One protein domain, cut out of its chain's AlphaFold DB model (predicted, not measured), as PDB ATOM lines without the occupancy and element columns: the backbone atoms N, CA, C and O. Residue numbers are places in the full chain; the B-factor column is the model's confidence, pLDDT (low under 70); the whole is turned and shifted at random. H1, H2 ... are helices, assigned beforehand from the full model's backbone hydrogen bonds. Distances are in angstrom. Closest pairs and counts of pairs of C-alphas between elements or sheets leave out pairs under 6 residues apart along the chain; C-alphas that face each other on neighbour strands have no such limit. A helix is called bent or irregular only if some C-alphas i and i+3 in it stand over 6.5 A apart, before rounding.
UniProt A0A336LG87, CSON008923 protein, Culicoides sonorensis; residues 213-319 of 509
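Overview. This is residues 213 to 319 of the 509 residues of the protein "CSON008923 protein" of Culicoides sonorensis (UniProt A0A336LG87). The longest helix, H2, is bent: its arm H2b joins H1 and H3 in a loose up-and-down, rod-shaped bundle, each running against the one before. Its arm H2a crosses one end, touching H1 and H3. The printed part has 107 residues, with helices H1, H2, H3 in order: all helix, loose, radius of gyration of the C-alphas 16.9 A, spans 58 by 22 by 20 A.

Arrangement. H2, residues 251 to 287, was assigned as one helix by its hydrogen bonds, but C-alphas 266 and 269 are 7.2 A apart; arms H2a, 251 to 266, and H2b, 269 to 287, stand at 52 degrees, a steep tilt. H1, residues 213 to 240, touches H2b, closest C-alphas Val 222 and Leu 278, 6.2 A. H3, residues 294 to 319, touches H1, closest C-alphas Ile 233 and Trp 307, 6.9 A. Every O i to N i+4 pair is within hydrogen-bond range in H1 and H2a, 12 of 15 in H2b, 20 of 22 in H3.

Along the chain. H1, 40.2 A long, begins at C-alpha 213 (19.623, 5.548, -15.218); H2a spans 22.5 A, H2b 28.9 A; H3, 37.5 A, ends at C-alpha 319 (15.509, 52.565, -25.649).

Size, cuts and confidence. The farthest C-alphas, Asp 249 and Tyr 288, are 58.1 A apart. The printed part has no cut; both links are short. Residues 243 to 249 and 251 are under pLDDT 70.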
ATOM      1  N   MET A 213      19.088   4.926 -14.016       82.12
ATOM      2  CA  MET A 213      19.623   5.548 -15.218       82.12
ATOM      3  C   MET A 213      18.602   6.477 -15.894       82.12
ATOM      4  O   MET A 213      18.928   7.629 -16.189       82.12
ATOM      5  N   PHE A 214      17.337   6.051 -16.040       78.44
ATOM      6  CA  PHE A 214      16.265   6.930 -16.543       78.44
ATOM      7  C   PHE A 214      16.021   8.129 -15.628       78.44
ATOM      8  O   PHE A 214      15.897   9.259 -16.104       78.44
ATOM      9  N   LYS A 215      16.000   7.899 -14.310       81.69
ATOM     10  CA  LYS A 215      15.846   8.973 -13.320       81.69
ATOM     11  C   LYS A 215      16.995   9.977 -13.395       81.69
ATOM     12  O   LYS A 215      16.748  11.177 -13.462       81.69
ATOM     13  N   GLN A 216      18.240   9.502 -13.431       84.00
ATOM     14  CA  GLN A 216      19.433  10.345 -13.521       84.00
ATOM     15  C   GLN A 216      19.448  11.162 -14.806       84.00
ATOM     16  O   GLN A 216      19.730  12.354 -14.749       84.00
ATOM     17  N   HIS A 217      19.077  10.567 -15.941       83.25
ATOM     18  CA  HIS A 217      18.978  11.301 -17.197       83.25
ATOM     19  C   HIS A 217      17.968  12.459 -17.105       83.25
ATOM     20  O   HIS A 217      18.260  13.572 -17.538       83.25
ATOM     21  N   LEU A 218      16.795  12.238 -16.498       81.94
ATOM     22  CA  LEU A 218      15.812  13.304 -16.276       81.94
ATOM     23  C   LEU A 218      16.336  14.387 -15.319       81.94
ATOM     24  O   LEU A 218      16.150  15.573 -15.586       81.94
ATOM     25  N   VAL A 219      17.034  14.000 -14.247       84.50
ATOM     26  CA  VAL A 219      17.668  14.943 -13.308       84.50
ATOM     27  C   VAL A 219      18.723  15.799 -14.011       84.50
ATOM     28  O   VAL A 219      18.722  17.018 -13.848       84.50
ATOM     29  N   ILE A 220      19.600  15.180 -14.806       85.56
ATOM     30  CA  ILE A 220      20.641  15.865 -15.580       85.56
ATOM     31  C   ILE A 220      19.994  16.806 -16.595       85.56
ATOM     32  O   ILE A 220      20.329  17.984 -16.614       85.56
ATOM     33  N   LYS A 221      18.979  16.342 -17.339       84.44
ATOM     34  CA  LYS A 221      18.236  17.179 -18.292       84.44
ATOM     35  C   LYS A 221      17.688  18.439 -17.627       84.44
ATOM     36  O   LYS A 221      17.821  19.508 -18.209       84.44
ATOM     37  N   VAL A 222      17.086  18.339 -16.436       85.56
ATOM     38  CA  VAL A 222      16.580  19.513 -15.702       85.56
ATOM     39  C   VAL A 222      17.730  20.422 -15.257       85.56
ATOM     40  O   VAL A 222      17.666  21.627 -15.490       85.56
ATOM     41  N   LYS A 223      18.791  19.862 -14.662       86.00
ATOM     42  CA  LYS A 223      19.945  20.634 -14.170       86.00
ATOM     43  C   LYS A 223      20.662  21.386 -15.295       86.00
ATOM     44  O   LYS A 223      20.864  22.590 -15.168       86.00
ATOM     45  N   ASP A 224      20.973  20.716 -16.401       86.75
ATOM     46  CA  ASP A 224      21.671  21.308 -17.548       86.75
ATOM     47  C   ASP A 224      20.854  22.441 -18.160       86.75
ATOM     48  O   ASP A 224      21.363  23.522 -18.437       86.75
ATOM     49  N   LYS A 225      19.548  22.225 -18.297       85.25
ATOM     50  CA  LYS A 225      18.616  23.201 -18.851       85.25
ATOM     51  C   LYS A 225      18.476  24.461 -17.993       85.25
ATOM     52  O   LYS A 225      18.448  25.567 -18.532       85.25
ATOM     53  N   LEU A 226      18.414  24.317 -16.669       87.19
ATOM     54  CA  LEU A 226      18.413  25.463 -15.755       87.19
ATOM     55  C   LEU A 226      19.775  26.176 -15.747       87.19
ATOM     56  O   LEU A 226      19.813  27.406 -15.730       87.19
ATOM     57  N   GLN A 227      20.879  25.425 -15.824       87.12
ATOM     58  CA  GLN A 227      22.232  25.979 -15.873       87.12
ATOM     59  C   GLN A 227      22.487  26.769 -17.165       87.12
ATOM     60  O   GLN A 227      22.989  27.888 -17.104       87.12
ATOM     61  N   GLU A 228      22.078  26.239 -18.322       88.00
ATOM     62  CA  GLU A 228      22.133  26.931 -19.617       88.00
ATOM     63  C   GLU A 228      21.406  28.282 -19.556       88.00
ATOM     64  O   GLU A 228      21.920  29.291 -20.049       88.00
ATOM     65  N   LEU A 229      20.228  28.323 -18.922       87.19
ATOM     66  CA  LEU A 229      19.470  29.558 -18.743       87.19
ATOM     67  C   LEU A 229      20.179  30.533 -17.793       87.19
ATOM     68  O   LEU A 229      20.254  31.729 -18.083       87.19
ATOM     69  N   GLU A 230      20.714  30.048 -16.675       86.62
ATOM     70  CA  GLU A 230      21.462  30.875 -15.726       86.62
ATOM     71  C   GLU A 230      22.702  31.504 -16.382       86.62
ATOM     72  O   GLU A 230      22.941  32.710 -16.255       86.62
ATOM     73  N   ASP A 231      23.458  30.710 -17.140       88.19
ATOM     74  CA  ASP A 231      24.643  31.159 -17.866       88.19
ATOM     75  C   ASP A 231      24.271  32.135 -18.988       88.19
ATOM     76  O   ASP A 231      24.937  33.159 -19.169       88.19
ATOM     77  N   PHE A 232      23.164  31.892 -19.696       86.69
ATOM     78  CA  PHE A 232      22.624  32.832 -20.678       86.69
ATOM     79  C   PHE A 232      22.265  34.179 -20.039       86.69
ATOM     80  O   PHE A 232      22.647  35.232 -20.560       86.69
ATOM     81  N   ILE A 233      21.593  34.169 -18.884       86.56
ATOM     82  CA  ILE A 233      21.234  35.386 -18.147       86.56
ATOM     83  C   ILE A 233      22.493  36.133 -17.688       86.56
ATOM     84  O   ILE A 233      22.576  37.352 -17.866       86.56
ATOM     85  N   LYS A 234      23.494  35.439 -17.131       87.31
ATOM     86  CA  LYS A 234      24.766  36.052 -16.702       87.31
ATOM     87  C   LYS A 234      25.516  36.677 -17.875       87.31
ATOM     88  O   LYS A 234      25.875  37.849 -17.808       87.31
ATOM     89  N   ASN A 235      25.696  35.931 -18.964       86.12
ATOM     90  CA  ASN A 235      26.398  36.405 -20.159       86.12
ATOM     91  C   ASN A 235      25.694  37.601 -20.807       86.12
ATOM     92  O   ASN A 235      26.342  38.510 -21.314       86.12
ATOM     93  N   THR A 236      24.365  37.633 -20.776       83.19
ATOM     94  CA  THR A 236      23.610  38.743 -21.361       83.19
ATOM     95  C   THR A 236      23.653  39.989 -20.474       83.19
ATOM     96  O   THR A 236      23.824  41.098 -20.979       83.19
ATOM     97  N   ASN A 237      23.592  39.824 -19.147       82.94
ATOM     98  CA  ASN A 237      23.754  40.935 -18.207       82.94
ATOM     99  C   ASN A 237      25.148  41.575 -18.302       82.94
ATOM    100  O   ASN A 237      25.235  42.800 -18.330       82.94
ATOM    101  N   THR A 238      26.226  40.792 -18.435       82.25
ATOM    102  CA  THR A 238      27.582  41.356 -18.606       82.25
ATOM    103  C   THR A 238      27.726  42.146 -19.908       82.25
ATOM    104  O   THR A 238      28.456  43.134 -19.954       82.25
ATOM    105  N   VAL A 239      26.995  41.772 -20.964       78.75
ATOM    106  CA  VAL A 239      26.923  42.565 -22.202       78.75
ATOM    107  C   VAL A 239      26.152  43.870 -21.982       78.75
ATOM    108  O   VAL A 239      26.569  44.908 -22.492       78.75
ATOM    109  N   PHE A 240      25.071  43.860 -21.199       76.75
ATOM    110  CA  PHE A 240      24.314  45.074 -20.860       76.75
ATOM    111  C   PHE A 240      25.063  46.020 -19.913       76.75
ATOM    112  O   PHE A 240      24.886  47.234 -19.990       76.75
ATOM    113  N   GLU A 241      25.986  45.523 -19.092       76.00
ATOM    114  CA  GLU A 241      26.892  46.376 -18.306       76.00
ATOM    115  C   GLU A 241      27.827  47.241 -19.173       76.00
ATOM    116  O   GLU A 241      28.412  48.214 -18.687       76.00
ATOM    117  N   LEU A 242      27.963  46.928 -20.467       71.88
ATOM    118  CA  LEU A 242      28.716  47.740 -21.426       71.88
ATOM    119  C   LEU A 242      27.901  48.924 -21.968       71.88
ATOM    120  O   LEU A 242      28.496  49.878 -22.468       71.88
ATOM    121  N   THR A 243      26.569  48.908 -21.838       64.38
ATOM    122  CA  THR A 243      25.662  49.964 -22.317       64.38
ATOM    123  C   THR A 243      26.027  51.378 -21.829       64.38
ATOM    124  O   THR A 243      26.123  52.270 -22.672       64.38
ATOM    125  N   PRO A 244      26.310  51.636 -20.535       60.75
ATOM    126  CA  PRO A 244      26.605  52.991 -20.058       60.75
ATOM    127  C   PRO A 244      27.983  53.529 -20.486       60.75
ATOM    128  O   PRO A 244      28.268  54.702 -20.260       60.75
ATOM    129  N   LYS A 245      28.847  52.699 -21.089       61.62
ATOM    130  CA  LYS A 245      30.188  53.087 -21.570       61.62
ATOM    131  C   LYS A 245      30.242  53.311 -23.083       61.62
ATOM    132  O   LYS A 245      31.327  53.495 -23.622       61.62
ATOM    133  N   LEU A 246      29.101  53.247 -23.769       62.84
ATOM    134  CA  LEU A 246      29.035  53.425 -25.213       62.84
ATOM    135  C   LEU A 246      29.252  54.889 -25.594       62.84
ATOM    136  O   LEU A 246      28.353  55.722 -25.447       62.84
ATOM    137  N   ASP A 247      30.414  55.179 -26.167       65.31
ATOM    138  CA  ASP A 247      30.584  56.388 -26.960       65.31
ATOM    139  C   ASP A 247      29.834  56.260 -28.293       65.31
ATOM    140  O   ASP A 247      29.613  55.168 -28.824       65.31
ATOM    141  N   ARG A 248      29.440  57.403 -28.871       62.06
ATOM    142  CA  ARG A 248      28.650  57.443 -30.117       62.06
ATOM    143  C   ARG A 248      29.327  56.737 -31.296       62.06
ATOM    144  O   ARG A 248      28.614  56.356 -32.220       62.06
ATOM    145  N   ASP A 249      30.646  56.559 -31.251       62.34
ATOM    146  CA  ASP A 249      31.467  55.964 -32.310       62.34
ATOM    147  C   ASP A 249      31.867  54.495 -32.050       62.34
ATOM    148  O   ASP A 249      32.469  53.865 -32.924       62.34
ATOM    149  N   ASP A 250      31.490  53.906 -30.906       73.88
ATOM    150  CA  ASP A 250      31.844  52.525 -30.537       73.88
ATOM    151  C   ASP A 250      30.945  51.475 -31.217       73.88
ATOM    152  O   ASP A 250      30.096  50.802 -30.622       73.88
ATOM    153  N   PHE A 251      31.177  51.306 -32.516       68.88
ATOM    154  CA  PHE A 251      30.429  50.407 -33.393       68.88
ATOM    155  C   PHE A 251      30.458  48.937 -32.940       68.88
ATOM    156  O   PHE A 251      29.441  48.247 -32.981       68.88
ATOM    157  N   THR A 252      31.606  48.439 -32.472       74.38
ATOM    158  CA  THR A 252      31.764  47.030 -32.073       74.38
ATOM    159  C   THR A 252      30.961  46.684 -30.819       74.38
ATOM    160  O   THR A 252      30.355  45.615 -30.750       74.38
ATOM    161  N   SER A 253      30.938  47.583 -29.836       76.25
ATOM    162  CA  SER A 253      30.182  47.401 -28.595       76.25
ATOM    163  C   SER A 253      28.675  47.488 -28.851       76.25
ATOM    164  O   SER A 253      27.921  46.664 -28.335       76.25
ATOM    165  N   LEU A 254      28.244  48.406 -29.728       79.38
ATOM    166  CA  LEU A 254      26.850  48.504 -30.170       79.38
ATOM    167  C   LEU A 254      26.371  47.213 -30.853       79.38
ATOM    168  O   LEU A 254      25.280  46.732 -30.552       79.38
ATOM    169  N   LEU A 255      27.188  46.621 -31.732       77.81
ATOM    170  CA  LEU A 255      26.846  45.362 -32.400       77.81
ATOM    171  C   LEU A 255      26.669  44.203 -31.418       77.81
ATOM    172  O   LEU A 255      25.691  43.470 -31.531       77.81
ATOM    173  N   LYS A 256      27.563  44.058 -30.432       79.12
ATOM    174  CA  LYS A 256      27.441  43.007 -29.404       79.12
ATOM    175  C   LYS A 256      26.137  43.129 -28.615       79.12
ATOM    176  O   LYS A 256      25.495  42.124 -28.328       79.12
ATOM    177  N   ILE A 257      25.729  44.357 -28.296       81.62
ATOM    178  CA  ILE A 257      24.477  44.623 -27.578       81.62
ATOM    179  C   ILE A 257      23.264  44.332 -28.471       81.62
ATOM    180  O   ILE A 257      22.316  43.699 -28.014       81.62
ATOM    181  N   LEU A 258      23.290  44.727 -29.746       78.19
ATOM    182  CA  LEU A 258      22.214  44.415 -30.695       78.19
ATOM    183  C   LEU A 258      22.078  42.907 -30.945       78.19
ATOM    184  O   LEU A 258      20.957  42.400 -31.017       78.19
ATOM    185  N   GLU A 259      23.193  42.179 -31.019       80.50
ATOM    186  CA  GLU A 259      23.202  40.719 -31.132       80.50
ATOM    187  C   GLU A 259      22.579  40.075 -29.888       80.50
ATOM    188  O   GLU A 259      21.693  39.229 -30.010       80.50
ATOM    189  N   ALA A 260      22.970  40.521 -28.690       83.94
ATOM    190  CA  ALA A 260      22.382  40.055 -27.437       83.94
ATOM    191  C   ALA A 260      20.870  40.339 -27.362       83.94
ATOM    192  O   ALA A 260      20.092  39.445 -27.034       83.94
ATOM    193  N   LEU A 261      20.427  41.542 -27.747       82.38
ATOM    194  CA  LEU A 261      19.002  41.894 -27.811       82.38
ATOM    195  C   LEU A 261      18.229  41.034 -28.820       82.38
ATOM    196  O   LEU A 261      17.075  40.681 -28.577       82.38
ATOM    197  N   THR A 262      18.856  40.682 -29.943       80.44
ATOM    198  CA  THR A 262      18.253  39.800 -30.951       80.44
ATOM    199  C   THR A 262      18.110  38.380 -30.413       80.44
ATOM    200  O   THR A 262      17.023  37.812 -30.507       80.44
ATOM    201  N   LYS A 263      19.154  37.853 -29.758       82.81
ATOM    202  CA  LYS A 263      19.125  36.537 -29.105       82.81
ATOM    203  C   LYS A 263      18.052  36.450 -28.023       82.81
ATOM    204  O   LYS A 263      17.341  35.455 -27.986       82.81
ATOM    205  N   ILE A 264      17.875  37.484 -27.190       85.38
ATOM    206  CA  ILE A 264      16.774  37.521 -26.206       85.38
ATOM    207  C   ILE A 264      15.422  37.373 -26.904       85.38
ATOM    208  O   ILE A 264      14.606  36.571 -26.471       85.38
ATOM    209  N   ARG A 265      15.186  38.122 -27.990       81.19
ATOM    210  CA  ARG A 265      13.912  38.081 -28.722       81.19
ATOM    211  C   ARG A 265      13.648  36.710 -29.350       81.19
ATOM    212  O   ARG A 265      12.512  36.255 -29.361       81.19
ATOM    213  N   GLU A 266      14.676  36.067 -29.896       83.94
ATOM    214  CA  GLU A 266      14.559  34.725 -30.486       83.94
ATOM    215  C   GLU A 266      14.327  33.645 -29.425       83.94
ATOM    216  O   GLU A 266      13.561  32.710 -29.655       83.94
ATOM    217  N   GLN A 267      14.960  33.788 -28.259       81.31
ATOM    218  CA  GLN A 267      14.873  32.829 -27.158       81.31
ATOM    219  C   GLN A 267      13.699  33.096 -26.199       81.31
ATOM    220  O   GLN A 267      13.479  32.314 -25.280       81.31
ATOM    221  N   GLU A 268      12.909  34.153 -26.408       82.44
ATOM    222  CA  GLU A 268      11.844  34.542 -25.478       82.44
ATOM    223  C   GLU A 268      10.752  33.484 -25.332       82.44
ATOM    224  O   GLU A 268      10.473  33.025 -24.226       82.44
ATOM    225  N   ILE A 269      10.187  33.051 -26.457       82.06
ATOM    226  CA  ILE A 269       9.157  32.011 -26.496       82.06
ATOM    227  C   ILE A 269       9.682  30.666 -25.961       82.06
ATOM    228  O   ILE A 269       9.025  30.099 -25.089       82.06
ATOM    229  N   PRO A 270      10.829  30.124 -26.430       83.06
ATOM    230  CA  PRO A 270      11.290  28.824 -25.952       83.06
ATOM    231  C   PRO A 270      11.636  28.832 -24.458       83.06
ATOM    232  O   PRO A 270      11.276  27.876 -23.780       83.06
ATOM    233  N   ILE A 271      12.253  29.895 -23.920       82.88
ATOM    234  CA  ILE A 271      12.554  29.993 -22.479       82.88
ATOM    235  C   ILE A 271      11.264  30.102 -21.653       82.88
ATOM    236  O   ILE A 271      11.127  29.407 -20.647       82.88
ATOM    237  N   ASP A 272      10.295  30.923 -22.072       81.50
ATOM    238  CA  ASP A 272       9.026  31.068 -21.344       81.50
ATOM    239  C   ASP A 272       8.229  29.744 -21.332       81.50
ATOM    240  O   ASP A 272       7.647  29.378 -20.311       81.50
ATOM    241  N   CYS A 273       8.244  28.986 -22.435       83.31
ATOM    242  CA  CYS A 273       7.557  27.694 -22.541       83.31
ATOM    243  C   CYS A 273       8.293  26.525 -21.866       83.31
ATOM    244  O   CYS A 273       7.704  25.464 -21.685       83.31
ATOM    245  N   MET A 274       9.563  26.687 -21.499       82.50
ATOM    246  CA  MET A 274      10.416  25.611 -20.987       82.50
ATOM    247  C   MET A 274      10.189  25.299 -19.502       82.50
ATOM    248  O   MET A 274      10.402  24.164 -19.078       82.50
ATOM    249  N   PHE A 275       9.737  26.265 -18.701       81.69
ATOM    250  CA  PHE A 275       9.559  26.057 -17.260       81.69
ATOM    251  C   PHE A 275       8.461  25.043 -16.920       81.69
ATOM    252  O   PHE A 275       8.614  24.304 -15.951       81.69
ATOM    253  N   GLU A 276       7.373  24.995 -17.694       83.12
ATOM    254  CA  GLU A 276       6.245  24.100 -17.401       83.12
ATOM    255  C   GLU A 276       6.609  22.617 -17.611       83.12
ATOM    256  O   GLU A 276       6.500  21.852 -16.652       83.12
ATOM    257  N   PRO A 277       7.188  22.201 -18.760       82.56
ATOM    258  CA  PRO A 277       7.667  20.828 -18.939       82.56
ATOM    259  C   PRO A 277       8.718  20.406 -17.907       82.56
ATOM    260  O   PRO A 277       8.751  19.256 -17.474       82.56
ATOM    261  N   LEU A 278       9.594  21.325 -17.483       83.44
ATOM    262  CA  LEU A 278      10.592  21.023 -16.455       83.44
ATOM    263  C   LEU A 278       9.950  20.790 -15.081       83.44
ATOM    264  O   LEU A 278      10.377  19.885 -14.367       83.44
ATOM    265  N   LYS A 279       8.904  21.545 -14.720       82.38
ATOM    266  CA  LYS A 279       8.131  21.297 -13.494       82.38
ATOM    267  C   LYS A 279       7.402  19.959 -13.539       82.38
ATOM    268  O   LYS A 279       7.384  19.259 -12.533       82.38
ATOM    269  N   GLU A 280       6.845  19.579 -14.687       82.62
ATOM    270  CA  GLU A 280       6.226  18.260 -14.860       82.62
ATOM    271  C   GLU A 280       7.238  17.128 -14.630       82.62
ATOM    272  O   GLU A 280       6.927  16.163 -13.930       82.62
ATOM    273  N   ILE A 281       8.472  17.271 -15.135       81.50
ATOM    274  CA  ILE A 281       9.558  16.309 -14.884       81.50
ATOM    275  C   ILE A 281       9.897  16.239 -13.390       81.50
ATOM    276  O   ILE A 281      10.057  15.143 -12.855       81.50
ATOM    277  N   VAL A 282       9.992  17.384 -12.708       82.56
ATOM    278  CA  VAL A 282      10.283  17.432 -11.266       82.56
ATOM    279  C   VAL A 282       9.171  16.772 -10.453       82.56
ATOM    280  O   VAL A 282       9.464  15.956  -9.584       82.56
ATOM    281  N   ASN A 283       7.905  17.057 -10.769       82.50
ATOM    282  CA  ASN A 283       6.753  16.444 -10.104       82.50
ATOM    283  C   ASN A 283       6.721  14.927 -10.319       82.50
ATOM    284  O   ASN A 283       6.497  14.177  -9.375       82.50
ATOM    285  N   LEU A 284       7.006  14.468 -11.540       81.94
ATOM    286  CA  LEU A 284       7.099  13.045 -11.843       81.94
ATOM    287  C   LEU A 284       8.233  12.370 -11.064       81.94
ATOM    288  O   LEU A 284       8.051  11.293 -10.511       81.94
ATOM    289  N   LEU A 285       9.405  12.995 -10.984       81.19
ATOM    290  CA  LEU A 285      10.522  12.458 -10.207       81.19
ATOM    291  C   LEU A 285      10.231  12.440  -8.699       81.19
ATOM    292  O   LEU A 285      10.648  11.498  -8.020       81.19
ATOM    293  N   ALA A 286       9.453  13.404  -8.198       81.94
ATOM    294  CA  ALA A 286       8.965  13.406  -6.824       81.94
ATOM    295  C   ALA A 286       8.032  12.213  -6.533       81.94
ATOM    296  O   ALA A 286       8.145  11.619  -5.462       81.94
ATOM    297  N   GLU A 287       7.186  11.785  -7.487       81.81
ATOM    298  CA  GLU A 287       6.379  10.551  -7.353       81.81
ATOM    299  C   GLU A 287       7.257   9.304  -7.133       81.81
ATOM    300  O   GLU A 287       6.850   8.367  -6.447       81.81
ATOM    301  N   TYR A 288       8.486   9.302  -7.659       76.56
ATOM    302  CA  TYR A 288       9.445   8.202  -7.516       76.56
ATOM    303  C   TYR A 288      10.459   8.396  -6.372       76.56
ATOM    304  O   TYR A 288      11.507   7.734  -6.379       76.56
ATOM    305  N   ASN A 289      10.163   9.282  -5.409       75.25
ATOM    306  CA  ASN A 289      11.018   9.646  -4.268       75.25
ATOM    307  C   ASN A 289      12.422  10.143  -4.667       75.25
ATOM    308  O   ASN A 289      13.394   9.925  -3.942       75.25
ATOM    309  N   VAL A 290      12.559  10.778  -5.835       77.12
ATOM    310  CA  VAL A 290      13.801  11.447  -6.240       77.12
ATOM    311  C   VAL A 290      13.689  12.916  -5.858       77.12
ATOM    312  O   VAL A 290      13.036  13.702  -6.543       77.12
ATOM    313  N   GLU A 291      14.326  13.282  -4.751       73.12
ATOM    314  CA  GLU A 291      14.395  14.670  -4.305       73.12
ATOM    315  C   GLU A 291      15.493  15.426  -5.059       73.12
ATOM    316  O   GLU A 291      16.600  14.927  -5.279       73.12
ATOM    317  N   PHE A 292      15.178  16.651  -5.464       73.31
ATOM    318  CA  PHE A 292      16.157  17.573  -6.020       73.31
ATOM    319  C   PHE A 292      16.821  18.387  -4.910       73.31
ATOM    320  O   PHE A 292      16.185  18.739  -3.921       73.31
ATOM    321  N   ASP A 293      18.084  18.759  -5.115       78.25
ATOM    322  CA  ASP A 293      18.792  19.661  -4.208       78.25
ATOM    323  C   ASP A 293      18.044  21.001  -4.057       78.25
ATOM    324  O   ASP A 293      17.444  21.503  -5.017       78.25
ATOM    325  N   ASP A 294      18.173  21.652  -2.896       77.00
ATOM    326  CA  ASP A 294      17.617  22.994  -2.632       77.00
ATOM    327  C   ASP A 294      18.004  24.020  -3.712       77.00
ATOM    328  O   ASP A 294      17.254  24.943  -4.018       77.00
ATOM    329  N   LYS A 295      19.166  23.834  -4.353       79.44
ATOM    330  CA  LYS A 295      19.635  24.676  -5.463       79.44
ATOM    331  C   LYS A 295      18.679  24.685  -6.654       79.44
ATOM    332  O   LYS A 295      18.427  25.749  -7.206       79.44
ATOM    333  N   VAL A 296      18.153  23.525  -7.046       78.81
ATOM    334  CA  VAL A 296      17.247  23.409  -8.199       78.81
ATOM    335  C   VAL A 296      15.900  24.048  -7.865       78.81
ATOM    336  O   VAL A 296      15.353  24.795  -8.671       78.81
ATOM    337  N   HIS A 297      15.408  23.839  -6.642       78.31
ATOM    338  CA  HIS A 297      14.201  24.495  -6.141       78.31
ATOM    339  C   HIS A 297      14.339  26.025  -6.134       78.31
ATOM    340  O   HIS A 297      13.452  26.724  -6.624       78.31
ATOM    341  N   ASN A 298      15.479  26.544  -5.664       82.19
ATOM    342  CA  ASN A 298      15.776  27.974  -5.710       82.19
ATOM    343  C   ASN A 298      15.866  28.487  -7.155       82.19
ATOM    344  O   ASN A 298      15.290  29.525  -7.460       82.19
ATOM    345  N   GLN A 299      16.494  27.743  -8.073       82.00
ATOM    346  CA  GLN A 299      16.557  28.106  -9.493       82.00
ATOM    347  C   GLN A 299      15.161  28.221 -10.133       82.00
ATOM    348  O   GLN A 299      14.926  29.151 -10.902       82.00
ATOM    349  N   PHE A 300      14.204  27.352  -9.790       80.31
ATOM    350  CA  PHE A 300      12.823  27.473 -10.281       80.31
ATOM    351  C   PHE A 300      12.083  28.715  -9.764       80.31
ATOM    352  O   PHE A 300      11.156  29.175 -10.434       80.31
ATOM    353  N   ALA A 301      12.469  29.258  -8.607       83.38
ATOM    354  CA  ALA A 301      11.912  30.500  -8.073       83.38
ATOM    355  C   ALA A 301      12.645  31.740  -8.616       83.38
ATOM    356  O   ALA A 301      12.010  32.698  -9.052       83.38
ATOM    357  N   GLU A 302      13.978  31.710  -8.637       87.75
ATOM    358  CA  GLU A 302      14.826  32.854  -8.979       87.75
ATOM    359  C   GLU A 302      14.957  33.077 -10.492       87.75
ATOM    360  O   GLU A 302      14.889  34.219 -10.949       87.75
ATOM    361  N   LEU A 303      15.127  32.024 -11.305       87.12
ATOM    362  CA  LEU A 303      15.376  32.177 -12.746       87.12
ATOM    363  C   LEU A 303      14.226  32.858 -13.498       87.12
ATOM    364  O   LEU A 303      14.526  33.722 -14.324       87.12
ATOM    365  N   PRO A 304      12.934  32.573 -13.230       86.75
ATOM    366  CA  PRO A 304      11.839  33.319 -13.848       86.75
ATOM    367  C   PRO A 304      11.877  34.816 -13.517       86.75
ATOM    368  O   PRO A 304      11.633  35.654 -14.390       86.75
ATOM    369  N   GLU A 305      12.218  35.178 -12.277       87.31
ATOM    370  CA  GLU A 305      12.339  36.579 -11.866       87.31
ATOM    371  C   GLU A 305      13.535  37.264 -12.533       87.31
ATOM    372  O   GLU A 305      13.410  38.376 -13.056       87.31
ATOM    373  N   LEU A 306      14.688  36.589 -12.568       86.25
ATOM    374  CA  LEU A 306      15.894  37.067 -13.243       86.25
ATOM    375  C   LEU A 306      15.675  37.220 -14.750       86.25
ATOM    376  O   LEU A 306      16.106  38.220 -15.327       86.25
ATOM    377  N   TRP A 307      14.959  36.284 -15.371       89.69
ATOM    378  CA  TRP A 307      14.564  36.335 -16.772       89.69
ATOM    379  C   TRP A 307      13.619  37.510 -17.049       89.69
ATOM    380  O   TRP A 307      13.858  38.305 -17.957       89.69
ATOM    381  N   MET A 308      12.600  37.715 -16.211       86.38
ATOM    382  CA  MET A 308      11.713  38.880 -16.301       86.38
ATOM    383  C   MET A 308      12.465  40.203 -16.119       86.38
ATOM    384  O   MET A 308      12.197  41.178 -16.829       86.38
ATOM    385  N   ARG A 309      13.429  40.253 -15.193       87.50
ATOM    386  CA  ARG A 309      14.305  41.416 -15.004       87.50
ATOM    387  C   ARG A 309      15.181  41.653 -16.232       87.50
ATOM    388  O   ARG A 309      15.305  42.799 -16.655       87.50
ATOM    389  N   LEU A 310      15.729  40.595 -16.828       87.19
ATOM    390  CA  LEU A 310      16.517  40.680 -18.053       87.19
ATOM    391  C   LEU A 310      15.674  41.197 -19.225       87.19
ATOM    392  O   LEU A 310      16.123  42.103 -19.918       87.19
ATOM    393  N   LYS A 311      14.434  40.717 -19.399       85.94
ATOM    394  CA  LYS A 311      13.496  41.233 -20.414       85.94
ATOM    395  C   LYS A 311      13.230  42.730 -20.232       85.94
ATOM    396  O   LYS A 311      13.299  43.496 -21.192       85.94
ATOM    397  N   LYS A 312      12.999  43.182 -18.994       87.56
ATOM    398  CA  LYS A 312      12.844  44.618 -18.688       87.56
ATOM    399  C   LYS A 312      14.115  45.413 -18.993       87.56
ATOM    400  O   LYS A 312      14.028  46.458 -19.632       87.56
ATOM    401  N   SER A 313      15.279  44.901 -18.589       84.31
ATOM    402  CA  SER A 313      16.572  45.521 -18.888       84.31
ATOM    403  C   SER A 313      16.811  45.607 -20.393       84.31
ATOM    404  O   SER A 313      17.237  46.646 -20.873       84.31
ATOM    405  N   ALA A 314      16.469  44.570 -21.157       84.62
ATOM    406  CA  ALA A 314      16.601  44.551 -22.609       84.62
ATOM    407  C   ALA A 314      15.754  45.643 -23.279       84.62
ATOM    408  O   ALA A 314      16.220  46.312 -24.201       84.62
ATOM    409  N   ILE A 315      14.526  45.868 -22.798       85.75
ATOM    410  CA  ILE A 315      13.667  46.962 -23.276       85.75
ATOM    411  C   ILE A 315      14.305  48.320 -22.962       85.75
ATOM    412  O   ILE A 315      14.359  49.180 -23.842       85.75
ATOM    413  N   GLN A 316      14.811  48.509 -21.741       86.31
ATOM    414  CA  GLN A 316      15.472  49.749 -21.339       86.31
ATOM    415  C   GLN A 316      16.741  50.006 -22.165       86.31
ATOM    416  O   GLN A 316      16.854  51.053 -22.798       86.31
ATOM    417  N   THR A 317      17.646  49.030 -22.252       83.81
ATOM    418  CA  THR A 317      18.856  49.097 -23.080       83.81
ATOM    419  C   THR A 317      18.506  49.407 -24.533       83.81
ATOM    420  O   THR A 317      19.156  50.241 -25.155       83.81
ATOM    421  N   ARG A 318      17.442  48.803 -25.082       83.44
ATOM    422  CA  ARG A 318      16.973  49.097 -26.444       83.44
ATOM    423  C   ARG A 318      16.549  50.557 -26.613       83.44
ATOM    424  O   ARG A 318      16.837  51.141 -27.655       83.44
ATOM    425  N   GLN A 319      15.879  51.146 -25.625       84.88
ATOM    426  CA  GLN A 319      15.509  52.565 -25.649       84.88
ATOM    427  C   GLN A 319      16.738  53.476 -25.544       84.88
ATOM    428  O   GLN A 319      16.810  54.480 -26.250       84.88
TER     429      GLN A 319